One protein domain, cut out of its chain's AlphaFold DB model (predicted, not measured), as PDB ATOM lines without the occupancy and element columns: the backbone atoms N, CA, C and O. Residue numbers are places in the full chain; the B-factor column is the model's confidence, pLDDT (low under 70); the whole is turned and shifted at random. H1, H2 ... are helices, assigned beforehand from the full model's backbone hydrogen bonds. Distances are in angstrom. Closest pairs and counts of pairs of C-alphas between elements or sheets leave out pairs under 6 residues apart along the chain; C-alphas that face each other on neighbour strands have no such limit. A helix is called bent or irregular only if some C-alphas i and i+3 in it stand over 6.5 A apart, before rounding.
ATOM      1  N   TYR A  32      10.995 -35.038   0.680       91.56
ATOM      2  CA  TYR A  32      11.909 -35.474   1.733       91.56
ATOM      3  C   TYR A  32      12.091 -36.993   1.732       91.56
ATOM      4  O   TYR A  32      13.224 -37.459   1.760       91.56
ATOM      5  N   GLN A  33      11.003 -37.761   1.620       93.06
ATOM      6  CA  GLN A  33      11.055 -39.227   1.569       93.06
ATOM      7  C   GLN A  33      11.870 -39.756   0.381       93.06
ATOM      8  O   GLN A  33      12.582 -40.747   0.522       93.06
ATOM      9  N   GLU A  34      11.797 -39.114  -0.791       92.81
ATOM     10  CA  GLU A  34      12.638 -39.512  -1.928       92.81
ATOM     11  C   GLU A  34      14.121 -39.240  -1.652       92.81
ATOM     12  O   GLU A  34      14.961 -40.106  -1.904       92.81
ATOM     13  N   VAL A  35      14.449 -38.078  -1.075       90.12
ATOM     14  CA  VAL A  35      15.833 -37.767  -0.683       90.12
ATOM     15  C   VAL A  35      16.328 -38.727   0.391       90.12
ATOM     16  O   VAL A  35      17.462 -39.188   0.305       90.12
ATOM     17  N   GLU A  36      15.483 -39.100   1.351       92.75
ATOM     18  CA  GLU A  36      15.826 -40.019   2.437       92.75
ATOM     19  C   GLU A  36      16.387 -41.356   1.918       92.75
ATOM     20  O   GLU A  36      17.406 -41.848   2.413       92.75
ATOM     21  N   LYS A  37      15.766 -41.906   0.864       91.81
ATOM     22  CA  LYS A  37      16.160 -43.177   0.225       91.81
ATOM     23  C   LYS A  37      17.560 -43.130  -0.392       91.81
ATOM     24  O   LYS A  37      18.237 -44.159  -0.458       91.81
ATOM     25  N   VAL A  38      17.980 -41.962  -0.879       92.12
ATOM     26  CA  VAL A  38      19.290 -41.762  -1.522       92.12
ATOM     27  C   VAL A  38      20.335 -41.316  -0.503       92.12
ATOM     28  O   VAL A  38      21.455 -41.826  -0.519       92.12
ATOM     29  N   ALA A  39      19.958 -40.437   0.426       87.94
ATOM     30  CA  ALA A  39      20.832 -39.827   1.423       87.94
ATOM     31  C   ALA A  39      21.594 -40.864   2.259       87.94
ATOM     32  O   ALA A  39      22.800 -40.734   2.459       87.94
ATOM     33  N   GLY A  40      20.929 -41.951   2.668       83.81
ATOM     34  CA  GLY A  40      21.583 -43.034   3.409       83.81
ATOM     35  C   GLY A  40      22.729 -43.706   2.641       83.81
ATOM     36  O   GLY A  40      23.714 -44.114   3.251       83.81
ATOM     37  N   LYS A  41      22.637 -43.781   1.307       86.56
ATOM     38  CA  LYS A  41      23.640 -44.427   0.440       86.56
ATOM     39  C   LYS A  41      24.813 -43.512   0.107       86.56
ATOM     40  O   LYS A  41      25.920 -43.991  -0.100       86.56
ATOM     41  N   VAL A  42      24.563 -42.207   0.049       86.31
ATOM     42  CA  VAL A  42      25.566 -41.201  -0.337       86.31
ATOM     43  C   VAL A  42      26.168 -40.472   0.858       86.31
ATOM     44  O   VAL A  42      27.035 -39.626   0.684       86.31
ATOM     45  N   ARG A  43      25.766 -40.826   2.086       82.50
ATOM     46  CA  ARG A  43      26.370 -40.299   3.318       82.50
ATOM     47  C   ARG A  43      27.883 -40.508   3.355       82.50
ATOM     48  O   ARG A  43      28.587 -39.628   3.823       82.50
ATOM     49  N   GLY A  44      28.371 -41.618   2.799       81.56
ATOM     50  CA  GLY A  44      29.802 -41.912   2.675       81.56
ATOM     51  C   GLY A  44      30.581 -40.995   1.724       81.56
ATOM     52  O   GLY A  44      31.789 -41.155   1.615       81.56
ATOM     53  N   PHE A  45      29.921 -40.066   1.024       82.38
ATOM     54  CA  PHE A  45      30.603 -39.067   0.191       82.38
ATOM     55  C   PHE A  45      31.132 -37.894   1.028       82.38
ATOM     56  O   PHE A  45      31.904 -37.085   0.521       82.38
ATOM     57  N   TYR A  46      30.717 -37.792   2.293       78.69
ATOM     58  CA  TYR A  46      31.262 -36.829   3.240       78.69
ATOM     59  C   TYR A  46      32.503 -37.366   3.950       78.69
ATOM     60  O   TYR A  46      32.726 -38.576   4.021       78.69
ATOM     61  N   ASP A  47      33.309 -36.449   4.488       78.44
ATOM     62  CA  ASP A  47      34.469 -36.822   5.291       78.44
ATOM     63  C   ASP A  47      34.049 -37.636   6.525       78.44
ATOM     64  O   ASP A  47      32.998 -37.392   7.122       78.44
ATOM     65  N   LYS A  48      34.881 -38.607   6.915       76.50
ATOM     66  CA  LYS A  48      34.596 -39.502   8.043       76.50
ATOM     67  C   LYS A  48      34.381 -38.739   9.348       76.50
ATOM     68  O   LYS A  48      33.468 -39.093  10.084       76.50
ATOM     69  N   SER A  49      35.142 -37.669   9.582       75.12
ATOM     70  CA  SER A  49      34.982 -36.814  10.767       75.12
ATOM     71  C   SER A  49      33.566 -36.229  10.870       75.12
ATOM     72  O   SER A  49      32.921 -36.319  11.909       75.12
ATOM     73  N   LEU A  50      33.014 -35.750   9.751       70.44
ATOM     74  CA  LEU A  50      31.651 -35.210   9.682       70.44
ATOM     75  C   LEU A  50      30.573 -36.295   9.819       70.44
ATOM     76  O   LEU A  50      29.487 -36.043  10.346       70.44
ATOM     77  N   ILE A  51      30.848 -37.507   9.330       76.12
ATOM     78  CA  ILE A  51      29.937 -38.656   9.452       76.12
ATOM     79  C   ILE A  51      29.834 -39.125  10.911       76.12
ATOM     80  O   ILE A  51      28.773 -39.605  11.316       76.12
ATOM     81  N   GLU A  52      30.907 -39.011  11.688       78.56
ATOM     82  CA  GLU A  52      30.946 -39.427  13.094       78.56
ATOM     83  C   GLU A  52      30.244 -38.421  14.021       78.56
ATOM     84  O   GLU A  52      29.577 -38.832  14.970       78.56
ATOM     85  N   GLU A  53      30.312 -37.124  13.710       80.19
ATOM     86  CA  GLU A  53      29.716 -36.056  14.526       80.19
ATOM     87  C   GLU A  53      28.215 -35.839  14.275       80.19
ATOM     88  O   GLU A  53      27.474 -35.444  15.178       80.19
ATOM     89  N   ILE A  54      27.738 -36.094  13.052       79.00
ATOM     90  CA  ILE A  54      26.357 -35.798  12.649       79.00
ATOM     91  C   ILE A  54      25.545 -37.086  12.577       79.00
ATOM     92  O   ILE A  54      25.892 -38.019  11.847       79.00
ATOM     93  N   SER A  55      24.399 -37.115  13.264       85.19
ATOM     94  CA  SER A  55      23.496 -38.265  13.226       85.19
ATOM     95  C   SER A  55      23.063 -38.598  11.792       85.19
ATOM     96  O   SER A  55      22.957 -37.733  10.917       85.19
ATOM     97  N   GLY A  56      22.778 -39.877  11.534       84.50
ATOM     98  CA  GLY A  56      22.277 -40.304  10.230       84.50
ATOM     99  C   GLY A  56      21.044 -39.502   9.811       84.50
ATOM    100  O   GLY A  56      20.985 -39.038   8.681       84.50
ATOM    101  N   GLU A  57      20.110 -39.255  10.726       87.06
ATOM    102  CA  GLU A  57      18.887 -38.502  10.441       87.06
ATOM    103  C   GLU A  57      19.149 -37.021  10.139       87.06
ATOM    104  O   GLU A  57      18.596 -36.475   9.183       87.06
ATOM    105  N   ASP A  58      20.043 -36.375  10.889       86.25
ATOM    106  CA  ASP A  58      20.374 -34.969  10.651       86.25
ATOM    107  C   ASP A  58      21.125 -34.790   9.333       86.25
ATOM    108  O   ASP A  58      20.860 -33.834   8.605       86.25
ATOM    109  N   SER A  59      21.966 -35.756   8.950       85.12
ATOM    110  CA  SER A  59      22.628 -35.732   7.643       85.12
ATOM    111  C   SER A  59      21.623 -35.756   6.484       85.12
ATOM    112  O   SER A  59      21.779 -34.999   5.525       85.12
ATOM    113  N   LYS A  60      20.535 -36.535   6.589       89.56
ATOM    114  CA  LYS A  60      19.476 -36.574   5.566       89.56
ATOM    115  C   LYS A  60      18.720 -35.250   5.488       89.56
ATOM    116  O   LYS A  60      18.481 -34.743   4.391       89.56
ATOM    117  N   LYS A  61      18.382 -34.658   6.639       88.25
ATOM    118  CA  LYS A  61      17.744 -33.331   6.708       88.25
ATOM    119  C   LYS A  61      18.628 -32.253   6.095       88.25
ATOM    120  O   LYS A  61      18.132 -31.462   5.297       88.25
ATOM    121  N   MET A  62      19.922 -32.254   6.413       87.00
ATOM    122  CA  MET A  62      20.882 -31.320   5.825       87.00
ATOM    123  C   MET A  62      20.958 -31.494   4.308       87.00
ATOM    124  O   MET A  62      20.782 -30.514   3.594       87.00
ATOM    125  N   MET A  63      21.126 -32.722   3.802       88.94
ATOM    126  CA  MET A  63      21.148 -32.987   2.356       88.94
ATOM    127  C   MET A  63      19.866 -32.512   1.659       88.94
ATOM    128  O   MET A  63      19.928 -31.950   0.568       88.94
ATOM    129  N   PHE A  64      18.702 -32.712   2.282       89.69
ATOM    130  CA  PHE A  64      17.428 -32.254   1.736       89.69
ATOM    131  C   PHE A  64      17.337 -30.728   1.663       89.69
ATOM    132  O   PHE A  64      16.939 -30.192   0.628       89.69
ATOM    133  N   ILE A  65      17.691 -30.027   2.743       86.81
ATOM    134  CA  ILE A  65      17.604 -28.563   2.792       86.81
ATOM    135  C   ILE A  65      18.636 -27.938   1.853       86.81
ATOM    136  O   ILE A  65      18.275 -27.094   1.031       86.81
ATOM    137  N   ASP A  66      19.881 -28.403   1.925       88.06
ATOM    138  CA  ASP A  66      20.980 -27.962   1.069       88.06
ATOM    139  C   ASP A  66      20.636 -28.232  -0.408       88.06
ATOM    140  O   ASP A  66      20.761 -27.347  -1.251       88.06
ATOM    141  N   GLY A  67      20.097 -29.412  -0.729       90.56
ATOM    142  CA  GLY A  67      19.648 -29.755  -2.079       90.56
ATOM    143  C   GLY A  67      18.502 -28.891  -2.589       90.56
ATOM    144  O   GLY A  67      18.558 -28.407  -3.720       90.56
ATOM    145  N   CYS A  68      17.487 -28.630  -1.761       87.69
ATOM    146  CA  CYS A  68      16.404 -27.719  -2.128       87.69
ATOM    147  C   CYS A  68      16.931 -26.308  -2.409       87.69
ATOM    148  O   CYS A  68      16.504 -25.684  -3.382       87.69
ATOM    149  N   PHE A  69      17.869 -25.826  -1.587       88.75
ATOM    150  CA  PHE A  69      18.520 -24.538  -1.794       88.75
ATOM    151  C   PHE A  69      19.274 -24.505  -3.125       88.75
ATOM    152  O   PHE A  69      19.021 -23.611  -3.925       88.75
ATOM    153  N   VAL A  70      20.130 -25.492  -3.409       89.88
ATOM    154  CA  VAL A  70      20.918 -25.534  -4.654       89.88
ATOM    155  C   VAL A  70      20.012 -25.578  -5.885       89.88
ATOM    156  O   VAL A  70      20.210 -24.798  -6.814       89.88
ATOM    157  N   VAL A  71      18.979 -26.428  -5.891       89.50
ATOM    158  CA  VAL A  71      18.015 -26.505  -7.005       89.50
ATOM    159  C   VAL A  71      17.288 -25.177  -7.207       89.50
ATOM    160  O   VAL A  71      17.129 -24.725  -8.342       89.50
ATOM    161  N   GLN A  72      16.844 -24.539  -6.123       86.25
ATOM    162  CA  GLN A  72      16.160 -23.250  -6.195       86.25
ATOM    163  C   GLN A  72      17.097 -22.130  -6.653       86.25
ATOM    164  O   GLN A  72      16.696 -21.309  -7.471       86.25
ATOM    165  N   PHE A  73      18.335 -22.113  -6.167       87.00
ATOM    166  CA  PHE A  73      19.336 -21.137  -6.567       87.00
ATOM    167  C   PHE A  73      19.663 -21.270  -8.055       87.00
ATOM    168  O   PHE A  73      19.584 -20.280  -8.779       87.00
ATOM    169  N   ILE A  74      19.930 -22.492  -8.539       88.06
ATOM    170  CA  ILE A  74      20.153 -22.765  -9.968       88.06
ATOM    171  C   ILE A  74      18.949 -22.306 -10.789       88.06
ATOM    172  O   ILE A  74      19.127 -21.637 -11.803       88.06
ATOM    173  N   HIS A  75      17.731 -22.625 -10.347       85.69
ATOM    174  CA  HIS A  75      16.516 -22.184 -11.017       85.69
ATOM    175  C   HIS A  75      16.468 -20.663 -11.157       85.69
ATOM    176  O   HIS A  75      16.367 -20.181 -12.275       85.69
ATOM    177  N   CYS A  76      16.624 -19.917 -10.064       84.12
ATOM    178  CA  CYS A  76      16.538 -18.459 -10.094       84.12
ATOM    179  C   CYS A  76      17.628 -17.808 -10.954       84.12
ATOM    180  O   CYS A  76      17.339 -16.888 -11.700       84.12
ATOM    181  N   VAL A  77      18.873 -18.291 -10.904       83.56
ATOM    182  CA  VAL A  77      19.970 -17.664 -11.671       83.56
ATOM    183  C   VAL A  77      19.987 -18.042 -13.161       83.56
ATOM    184  O   VAL A  77      20.799 -17.490 -13.907       83.56
ATOM    185  N   THR A  78      19.139 -18.991 -13.578       85.19
ATOM    186  CA  THR A  78      18.981 -19.456 -14.976       85.19
ATOM    187  C   THR A  78      17.598 -19.147 -15.558       85.19
ATOM    188  O   THR A  78      17.411 -19.108 -16.769       85.19
ATOM    189  N   SER A  79      16.597 -18.903 -14.713       79.62
ATOM    190  CA  SER A  79      15.303 -18.372 -15.128       79.62
ATOM    191  C   SER A  79      15.434 -16.874 -15.408       79.62
ATOM    192  O   SER A  79      16.048 -16.141 -14.641       79.62
ATOM    193  N   LYS A  80      14.823 -16.397 -16.495       65.50
ATOM    194  CA  LYS A  80      14.785 -14.961 -16.829       65.50
ATOM    195  C   LYS A  80      13.717 -14.186 -16.049       65.50
ATOM    196  O   LYS A  80      13.773 -12.963 -16.018       65.50
ATOM    197  N   ASP A  81      12.782 -14.908 -15.434       59.09
ATOM    198  CA  ASP A  81      11.555 -14.354 -14.853       59.09
ATOM    199  C   ASP A  81      11.525 -14.404 -13.315       59.09
ATOM    200  O   ASP A  81      10.579 -13.912 -12.703       59.09
ATOM    201  N   ASP A  82      12.544 -14.992 -12.681       64.88
ATOM    202  CA  ASP A  82      12.606 -15.137 -11.227       64.88
ATOM    203  C   ASP A  82      13.562 -14.100 -10.634       64.88
ATOM    204  O   ASP A  82      14.780 -14.214 -10.776       64.88
ATOM    205  N   ASP A  83      13.011 -13.110  -9.931       58.94
ATOM    206  CA  ASP A  83      13.817 -12.144  -9.191       58.94
ATOM    207  C   ASP A  83      14.393 -12.823  -7.943       58.94
ATOM    208  O   ASP A  83      13.708 -13.092  -6.952       58.94
ATOM    209  N   LEU A  84      15.675 -13.166  -8.015       69.38
ATOM    210  CA  LEU A  84      16.432 -13.521  -6.832       69.38
ATOM    211  C   LEU A  84      16.717 -12.203  -6.114       69.38
ATOM    212  O   LEU A  84      17.432 -11.367  -6.653       69.38
ATOM    213  N   HIS A  85      16.167 -12.009  -4.913       75.69
ATOM    214  CA  HIS A  85      16.427 -10.831  -4.073       75.69
ATOM    215  C   HIS A  85      17.871 -10.823  -3.527       75.69
ATOM    216  O   HIS A  85      18.102 -10.823  -2.319       75.69
ATOM    217  N   MET A  86      18.843 -10.890  -4.430       74.19
ATOM    218  CA  MET A  86      20.277 -10.941  -4.211       74.19
ATOM    219  C   MET A  86      20.938 -10.058  -5.265       74.19
ATOM    220  O   MET A  86      20.582 -10.090  -6.441       74.19
ATOM    221  N   SER A  87      21.935  -9.293  -4.849       77.50
ATOM    222  CA  SER A  87      22.812  -8.571  -5.765       77.50
ATOM    223  C   SER A  87      23.647  -9.532  -6.620       77.50
ATOM    224  O   SER A  87      23.921 -10.668  -6.224       77.50
ATOM    225  N   ASP A  88      24.144  -9.054  -7.764       78.62
ATOM    226  CA  ASP A  88      25.070  -9.820  -8.615       78.62
ATOM    227  C   ASP A  88      26.301 -10.321  -7.840       78.62
ATOM    228  O   ASP A  88      26.794 -11.424  -8.090       78.62
ATOM    229  N   GLN A  89      26.777  -9.531  -6.871       75.81
ATOM    230  CA  GLN A  89      27.894  -9.908  -6.009       75.81
ATOM    231  C   GLN A  89      27.522 -11.074  -5.088       75.81
ATOM    232  O   GLN A  89      28.270 -12.043  -5.005       75.81
ATOM    233  N   GLU A  90      26.350 -11.034  -4.453       77.88
ATOM    234  CA  GLU A  90      25.870 -12.135  -3.611       77.88
ATOM    235  C   GLU A  90      25.634 -13.411  -4.425       77.88
ATOM    236  O   GLU A  90      25.942 -14.508  -3.962       77.88
ATOM    237  N   VAL A  91      25.144 -13.288  -5.662       81.12
ATOM    238  CA  VAL A  91      25.029 -14.425  -6.585       81.12
ATOM    239  C   VAL A  91      26.402 -15.002  -6.915       81.12
ATOM    240  O   VAL A  91      26.571 -16.223  -6.908       81.12
ATOM    241  N   ALA A  92      27.390 -14.152  -7.198       79.69
ATOM    242  CA  ALA A  92      28.758 -14.588  -7.465       79.69
ATOM    243  C   ALA A  92      29.392 -15.267  -6.242       79.69
ATOM    244  O   ALA A  92      30.077 -16.281  -6.397       79.69
ATOM    245  N   ASP A  93      29.130 -14.750  -5.044       78.44
ATOM    246  CA  ASP A  93      29.622 -15.308  -3.788       78.44
ATOM    247  C   ASP A  93      29.005 -16.681  -3.512       78.44
ATOM    248  O   ASP A  93      29.745 -17.641  -3.319       78.44
ATOM    249  N   VAL A  94      27.680 -16.826  -3.625       82.00
ATOM    250  CA  VAL A  94      27.020 -18.133  -3.464       82.00
ATOM    251  C   VAL A  94      27.480 -19.121  -4.535       82.00
ATOM    252  O   VAL A  94      27.755 -20.278  -4.222       82.00
ATOM    253  N   LYS A  95      27.625 -18.694  -5.797       83.44
ATOM    254  CA  LYS A  95      28.187 -19.560  -6.848       83.44
ATOM    255  C   LYS A  95      29.590 -20.037  -6.485       83.44
ATOM    256  O   LYS A  95      29.865 -21.225  -6.618       83.44
ATOM    257  N   ARG A  96      30.470 -19.137  -6.035       80.88
ATOM    258  CA  ARG A  96      31.830 -19.487  -5.603       80.88
ATOM    259  C   ARG A  96      31.785 -20.488  -4.456       80.88
ATOM    260  O   ARG A  96      32.471 -21.503  -4.535       80.88
ATOM    261  N   ASP A  97      30.949 -20.232  -3.457       82.31
ATOM    262  CA  ASP A  97      30.807 -21.090  -2.286       82.31
ATOM    263  C   ASP A  97      30.343 -22.493  -2.681       82.31
ATOM    264  O   ASP A  97      30.919 -23.461  -2.199       82.31
ATOM    265  N   LEU A  98      29.402 -22.631  -3.623       85.69
ATOM    266  CA  LEU A  98      28.939 -23.929  -4.143       85.69
ATOM    267  C   LEU A  98      30.012 -24.730  -4.899       85.69
ATOM    268  O   LEU A  98      29.853 -25.938  -5.081       85.69
ATOM    269  N   PHE A  99      31.097 -24.090  -5.342       81.44
ATOM    270  CA  PHE A  99      32.243 -24.757  -5.969       81.44
ATOM    271  C   PHE A  99      33.412 -24.990  -5.003       81.44
ATOM    272  O   PHE A  99      34.414 -25.581  -5.401       81.44
ATOM    273  N   LEU A 100      33.299 -24.588  -3.733       77.50
ATOM    274  CA  LEU A 100      34.262 -24.986  -2.707       77.50
ATOM    275  C   LEU A 100      34.062 -26.463  -2.351       77.50
ATOM    276  O   LEU A 100      32.931 -26.951  -2.274       77.50
ATOM    277  N   LEU A 101      35.167 -27.177  -2.112       66.69
ATOM    278  CA  LEU A 101      35.151 -28.593  -1.715       66.69
ATOM    279  C   LEU A 101      34.335 -28.817  -0.433       66.69
ATOM    280  O   LEU A 101      33.610 -29.799  -0.322       66.69
ATOM    281  N   GLU A 102      34.401 -27.857   0.487       63.16
ATOM    282  CA  GLU A 102      33.719 -27.878   1.784       63.16
ATOM    283  C   GLU A 102      32.197 -27.702   1.680       63.16
ATOM    284  O   GLU A 102      31.475 -28.003   2.616       63.16
ATOM    285  N   ASN A 103      31.670 -27.243   0.543       72.12
ATOM    286  CA  ASN A 103      30.237 -26.980   0.368       72.12
ATOM    287  C   ASN A 103      29.585 -27.924  -0.648       72.12
ATOM    288  O   ASN A 103      28.515 -27.631  -1.186       72.12
ATOM    289  N   GLN A 104      30.221 -29.062  -0.941       78.00
ATOM    290  CA  GLN A 104      29.687 -30.004  -1.916       78.00
ATOM    291  C   GLN A 104      28.500 -30.790  -1.348       78.00
ATOM    292  O   GLN A 104      28.591 -31.493  -0.343       78.00
ATOM    293  N   LEU A 105      27.374 -30.709  -2.052       87.81
ATOM    294  CA  LEU A 105      26.271 -31.652  -1.909       87.81
ATOM    295  C   LEU A 105      26.548 -32.881  -2.793       87.81
ATOM    296  O   LEU A 105      26.911 -32.697  -3.961       87.81
ATOM    297  N   PRO A 106      26.323 -34.116  -2.302       88.94
ATOM    298  CA  PRO A 106      26.358 -35.306  -3.139       88.94
ATOM    299  C   PRO A 106      25.441 -35.147  -4.355       88.94
ATOM    300  O   PRO A 106      24.231 -34.947  -4.219       88.94
ATOM    301  N   TYR A 107      26.013 -35.260  -5.550       89.44
ATOM    302  CA  TYR A 107      25.297 -35.065  -6.807       89.44
ATOM    303  C   TYR A 107      24.059 -35.959  -6.951       89.44
ATOM    304  O   TYR A 107      23.060 -35.443  -7.438       89.44
ATOM    305  N   PRO A 108      24.015 -37.222  -6.471       92.31
ATOM    306  CA  PRO A 108      22.788 -38.018  -6.555       92.31
ATOM    307  C   PRO A 108      21.578 -37.389  -5.845       92.31
ATOM    308  O   PRO A 108      20.443 -37.611  -6.259       92.31
ATOM    309  N   VAL A 109      21.799 -36.583  -4.797       92.75
ATOM    310  CA  VAL A 109      20.722 -35.817  -4.144       92.75
ATOM    311  C   VAL A 109      20.267 -34.670  -5.043       92.75
ATOM    312  O   VAL A 109      19.067 -34.460  -5.211       92.75
ATOM    313  N   LEU A 110      21.218 -33.943  -5.638       92.12
ATOM    314  CA  LEU A 110      20.928 -32.848  -6.562       92.12
ATOM    315  C   LEU A 110      20.191 -33.346  -7.811       92.12
ATOM    316  O   LEU A 110      19.183 -32.762  -8.194       92.12
ATOM    317  N   ASP A 111      20.673 -34.431  -8.414       92.75
ATOM    318  CA  ASP A 111      20.103 -35.060  -9.605       92.75
ATOM    319  C   ASP A 111      18.658 -35.501  -9.355       92.75
ATOM    320  O   ASP A 111      17.758 -35.109 -10.094       92.75
ATOM    321  N   LEU A 112      18.412 -36.202  -8.241       94.50
ATOM    322  CA  LEU A 112      17.067 -36.590  -7.819       94.50
ATOM    323  C   LEU A 112      16.133 -35.378  -7.705       94.50
ATOM    324  O   LEU A 112      15.032 -35.388  -8.253       94.50
ATOM    325  N   LEU A 113      16.554 -34.332  -6.990       91.50
ATOM    326  CA  LEU A 113      15.723 -33.146  -6.775       91.50
ATOM    327  C   LEU A 113      15.469 -32.366  -8.072       91.50
ATOM    328  O   LEU A 113      14.371 -31.837  -8.254       91.50
ATOM    329  N   MET A 114      16.450 -32.314  -8.977       91.56
ATOM    330  CA  MET A 114      16.288 -31.725 -10.307       91.56
ATOM    331  C   MET A 114      15.286 -32.520 -11.148       91.56
ATOM    332  O   MET A 114      14.376 -31.912 -11.701       91.56
ATOM    333  N   ASN A 115      15.379 -33.854 -11.179       92.94
ATOM    334  CA  ASN A 115      14.467 -34.726 -11.939       92.94
ATOM    335  C   ASN A 115      13.026 -34.676 -11.404       92.94
ATOM    336  O   ASN A 115      12.066 -34.867 -12.143       92.94
ATOM    337  N   LEU A 116      12.853 -34.409 -10.106       91.00
ATOM    338  CA  LEU A 116      11.530 -34.229  -9.501       91.00
ATOM    339  C   LEU A 116      10.891 -32.876  -9.849       91.00
ATOM    340  O   LEU A 116       9.681 -32.718  -9.678       91.00
ATOM    341  N   ARG A 117      11.685 -31.901 -10.306       86.88
ATOM    342  CA  ARG A 117      11.236 -30.529 -10.576       86.88
ATOM    343  C   ARG A 117      11.203 -30.175 -12.062       86.88
ATOM    344  O   ARG A 117      10.389 -29.339 -12.447       86.88
ATOM    345  N   PHE A 118      12.077 -30.768 -12.862       89.94
ATOM    346  CA  PHE A 118      12.325 -30.402 -14.251       89.94
ATOM    347  C   PHE A 118      12.358 -31.644 -15.137       89.94
ATOM    348  O   PHE A 118      12.722 -32.731 -14.691       89.94
ATOM    349  N   THR A 119      12.023 -31.470 -16.410       93.94
ATOM    350  CA  THR A 119      12.329 -32.466 -17.445       93.94
ATOM    351  C   THR A 119      13.845 -32.603 -17.630       93.94
ATOM    352  O   THR A 119      14.606 -31.698 -17.277       93.94
ATOM    353  N   GLU A 120      14.312 -33.710 -18.220       90.75
ATOM    354  CA  GLU A 120      15.750 -33.910 -18.476       90.75
ATOM    355  C   GLU A 120      16.357 -32.794 -19.343       90.75
ATOM    356  O   GLU A 120      17.487 -32.366 -19.101       90.75
ATOM    357  N   GLU A 121      15.603 -32.277 -20.318       91.44
ATOM    358  CA  GLU A 121      16.045 -31.168 -21.168       91.44
ATOM    359  C   GLU A 121      16.193 -29.868 -20.365       91.44
ATOM    360  O   GLU A 121      17.242 -29.226 -20.408       91.44
ATOM    361  N   GLU A 122      15.181 -29.499 -19.576       91.25
ATOM    362  CA  GLU A 122      15.232 -28.308 -18.721       91.25
ATOM    363  C   GLU A 122      16.358 -28.397 -17.691       91.25
ATOM    364  O   GLU A 122      17.103 -27.434 -17.500       91.25
ATOM    365  N   LYS A 123      16.511 -29.553 -17.042       92.19
ATOM    366  CA  LYS A 123      17.604 -29.823 -16.106       92.19
ATOM    367  C   LYS A 123      18.955 -29.623 -16.781       92.19
ATOM    368  O   LYS A 123      19.792 -28.901 -16.241       92.19
ATOM    369  N   LYS A 124      19.168 -30.236 -17.950       89.31
ATOM    370  CA  LYS A 124      20.421 -30.114 -18.698       89.31
ATOM    371  C   LYS A 124      20.701 -28.659 -19.055       89.31
ATOM    372  O   LYS A 124      21.779 -28.169 -18.742       89.31
ATOM    373  N   ASN A 125      19.720 -27.951 -19.608       89.94
ATOM    374  CA  ASN A 125      19.861 -26.544 -19.985       89.94
ATOM    375  C   ASN A 125      20.215 -25.658 -18.780       89.94
ATOM    376  O   ASN A 125      21.126 -24.838 -18.863       89.94
ATOM    377  N   ARG A 126      19.558 -25.866 -17.633       89.81
ATOM    378  CA  ARG A 126      19.828 -25.110 -16.399       89.81
ATOM    379  C   ARG A 126      21.199 -25.413 -15.820       89.81
ATOM    380  O   ARG A 126      21.902 -24.501 -15.406       89.81
ATOM    381  N   ILE A 127      21.603 -26.679 -15.791       88.94
ATOM    382  CA  ILE A 127      22.950 -27.063 -15.361       88.94
ATOM    383  C   ILE A 127      23.996 -26.479 -16.316       88.94
ATOM    384  O   ILE A 127      25.003 -25.934 -15.865       88.94
ATOM    385  N   ASP A 128      23.754 -26.533 -17.622       87.56
ATOM    386  CA  ASP A 128      24.645 -25.976 -18.633       87.56
ATOM    387  C   ASP A 128      24.793 -24.462 -18.473       87.56
ATOM    388  O   ASP A 128      25.919 -23.974 -18.465       87.56
ATOM    389  N   GLU A 129      23.701 -23.727 -18.277       87.06
ATOM    390  CA  GLU A 129      23.726 -22.284 -18.026       87.06
ATOM    391  C   GLU A 129      24.330 -21.932 -16.659       87.06
ATOM    392  O   GLU A 129      25.077 -20.963 -16.529       87.06
ATOM    393  N   PHE A 130      24.067 -22.728 -15.624       86.56
ATOM    394  CA  PHE A 130      24.628 -22.502 -14.296       86.56
ATOM    395  C   PHE A 130      26.152 -22.654 -14.283       86.56
ATOM    396  O   PHE A 130      26.853 -21.826 -13.691       86.56
ATOM    397  N   LEU A 131      26.644 -23.698 -14.959       84.62
ATOM    398  CA  LEU A 131      28.065 -23.991 -15.147       84.62
ATOM    399  C   LEU A 131      28.715 -23.083 -16.197       84.62
ATOM    400  O   LEU A 131      29.943 -22.973 -16.224       84.62
ATOM    401  N   GLN A 132      27.926 -22.418 -17.049       75.88
ATOM    402  CA  GLN A 132      28.418 -21.316 -17.862       75.88
ATOM    403  C   GLN A 132      28.816 -20.172 -16.932       75.88
ATOM    404  O   GLN A 132      28.033 -19.329 -16.496       75.88
TER     405      GLN A 132
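AT A GLANCE: This is residues 32 to 132 of the 220 residues of an uncharacterized protein of Populus alba (UniProt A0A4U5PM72). One long helix, H3, runs through the domain, and three helices cross it in turn: H1 near its first residues, H5 at its middle and H6 at its last residues. H1 and H5 lie side by side, while the short H2 sits near H1 and H4 folds back near the last part of H3. The printed part has 101 residues with six named helices, H1 to H6 in order, and no named strand; its class is all helix. It is compact, with a radius of gyration of the C-alphas of 14.2 A and spans of 41 by 29 by 21 A.

IN THESE COORDINATES: Find C-alpha 56 at (22.277, -40.304, 10.230); from there H3, residues 56 to 78, runs 32.9 A to C-alpha 78 at (18.981, -19.456, -14.976). Before it stand H1, residues 32 to 45, 19.1 A, and H2, residues 48 to 53. H1 is irregular: C-alphas 41 and 44 are 7.0 A apart. After H3 come H4, residues 88 to 98, H5, residues 107 to 117, and H6, residues 120 to 131, which ends at C-alpha 131 (28.065, -23.991, -15.147).

HOW THE PARTS SIT: Start at H3, the hub. Its residues 56 to 64 alone touch H1, about perpendicular at 77 degrees; the closest C-alphas, Ala 39 and Lys 60, are 5.4 A apart. Its residues 63 to 71 alone touch H5 at a steep tilt of 59 degrees, closest at C-alphas Gly 67 and Leu 110, 5.6 A. Its residues 74 to 78 alone touch residues 126 to 130 of H6, closest at C-alphas Thr 78 and Arg 126, 5.9 A. H1 and H5 touch at a shallow tilt of 18 degrees, opposite ways, with C-alphas Val 35 and Val 109 closest at 6.3 A. H4 is close to H3 but not clearly touching, with C-alphas Val 77 and Val 91 closest at 7.9 A. H2 is likewise close to H1 but not clearly touching, with C-alphas Arg 43 and Ile 51 closest at 7.3 A. Every O i to N i+4 pair is within hydrogen-bond range in H2, H3, H4, H5 and H6; in H1, 5 of 10 are.

THE WHOLE: Look to Glu 52 and Asp 81 for the two C-alphas farthest apart, 42.3 A. The printed part has no cut, and no link is long. Residues 80 to 84 and 101 to 102 have pLDDT under 70.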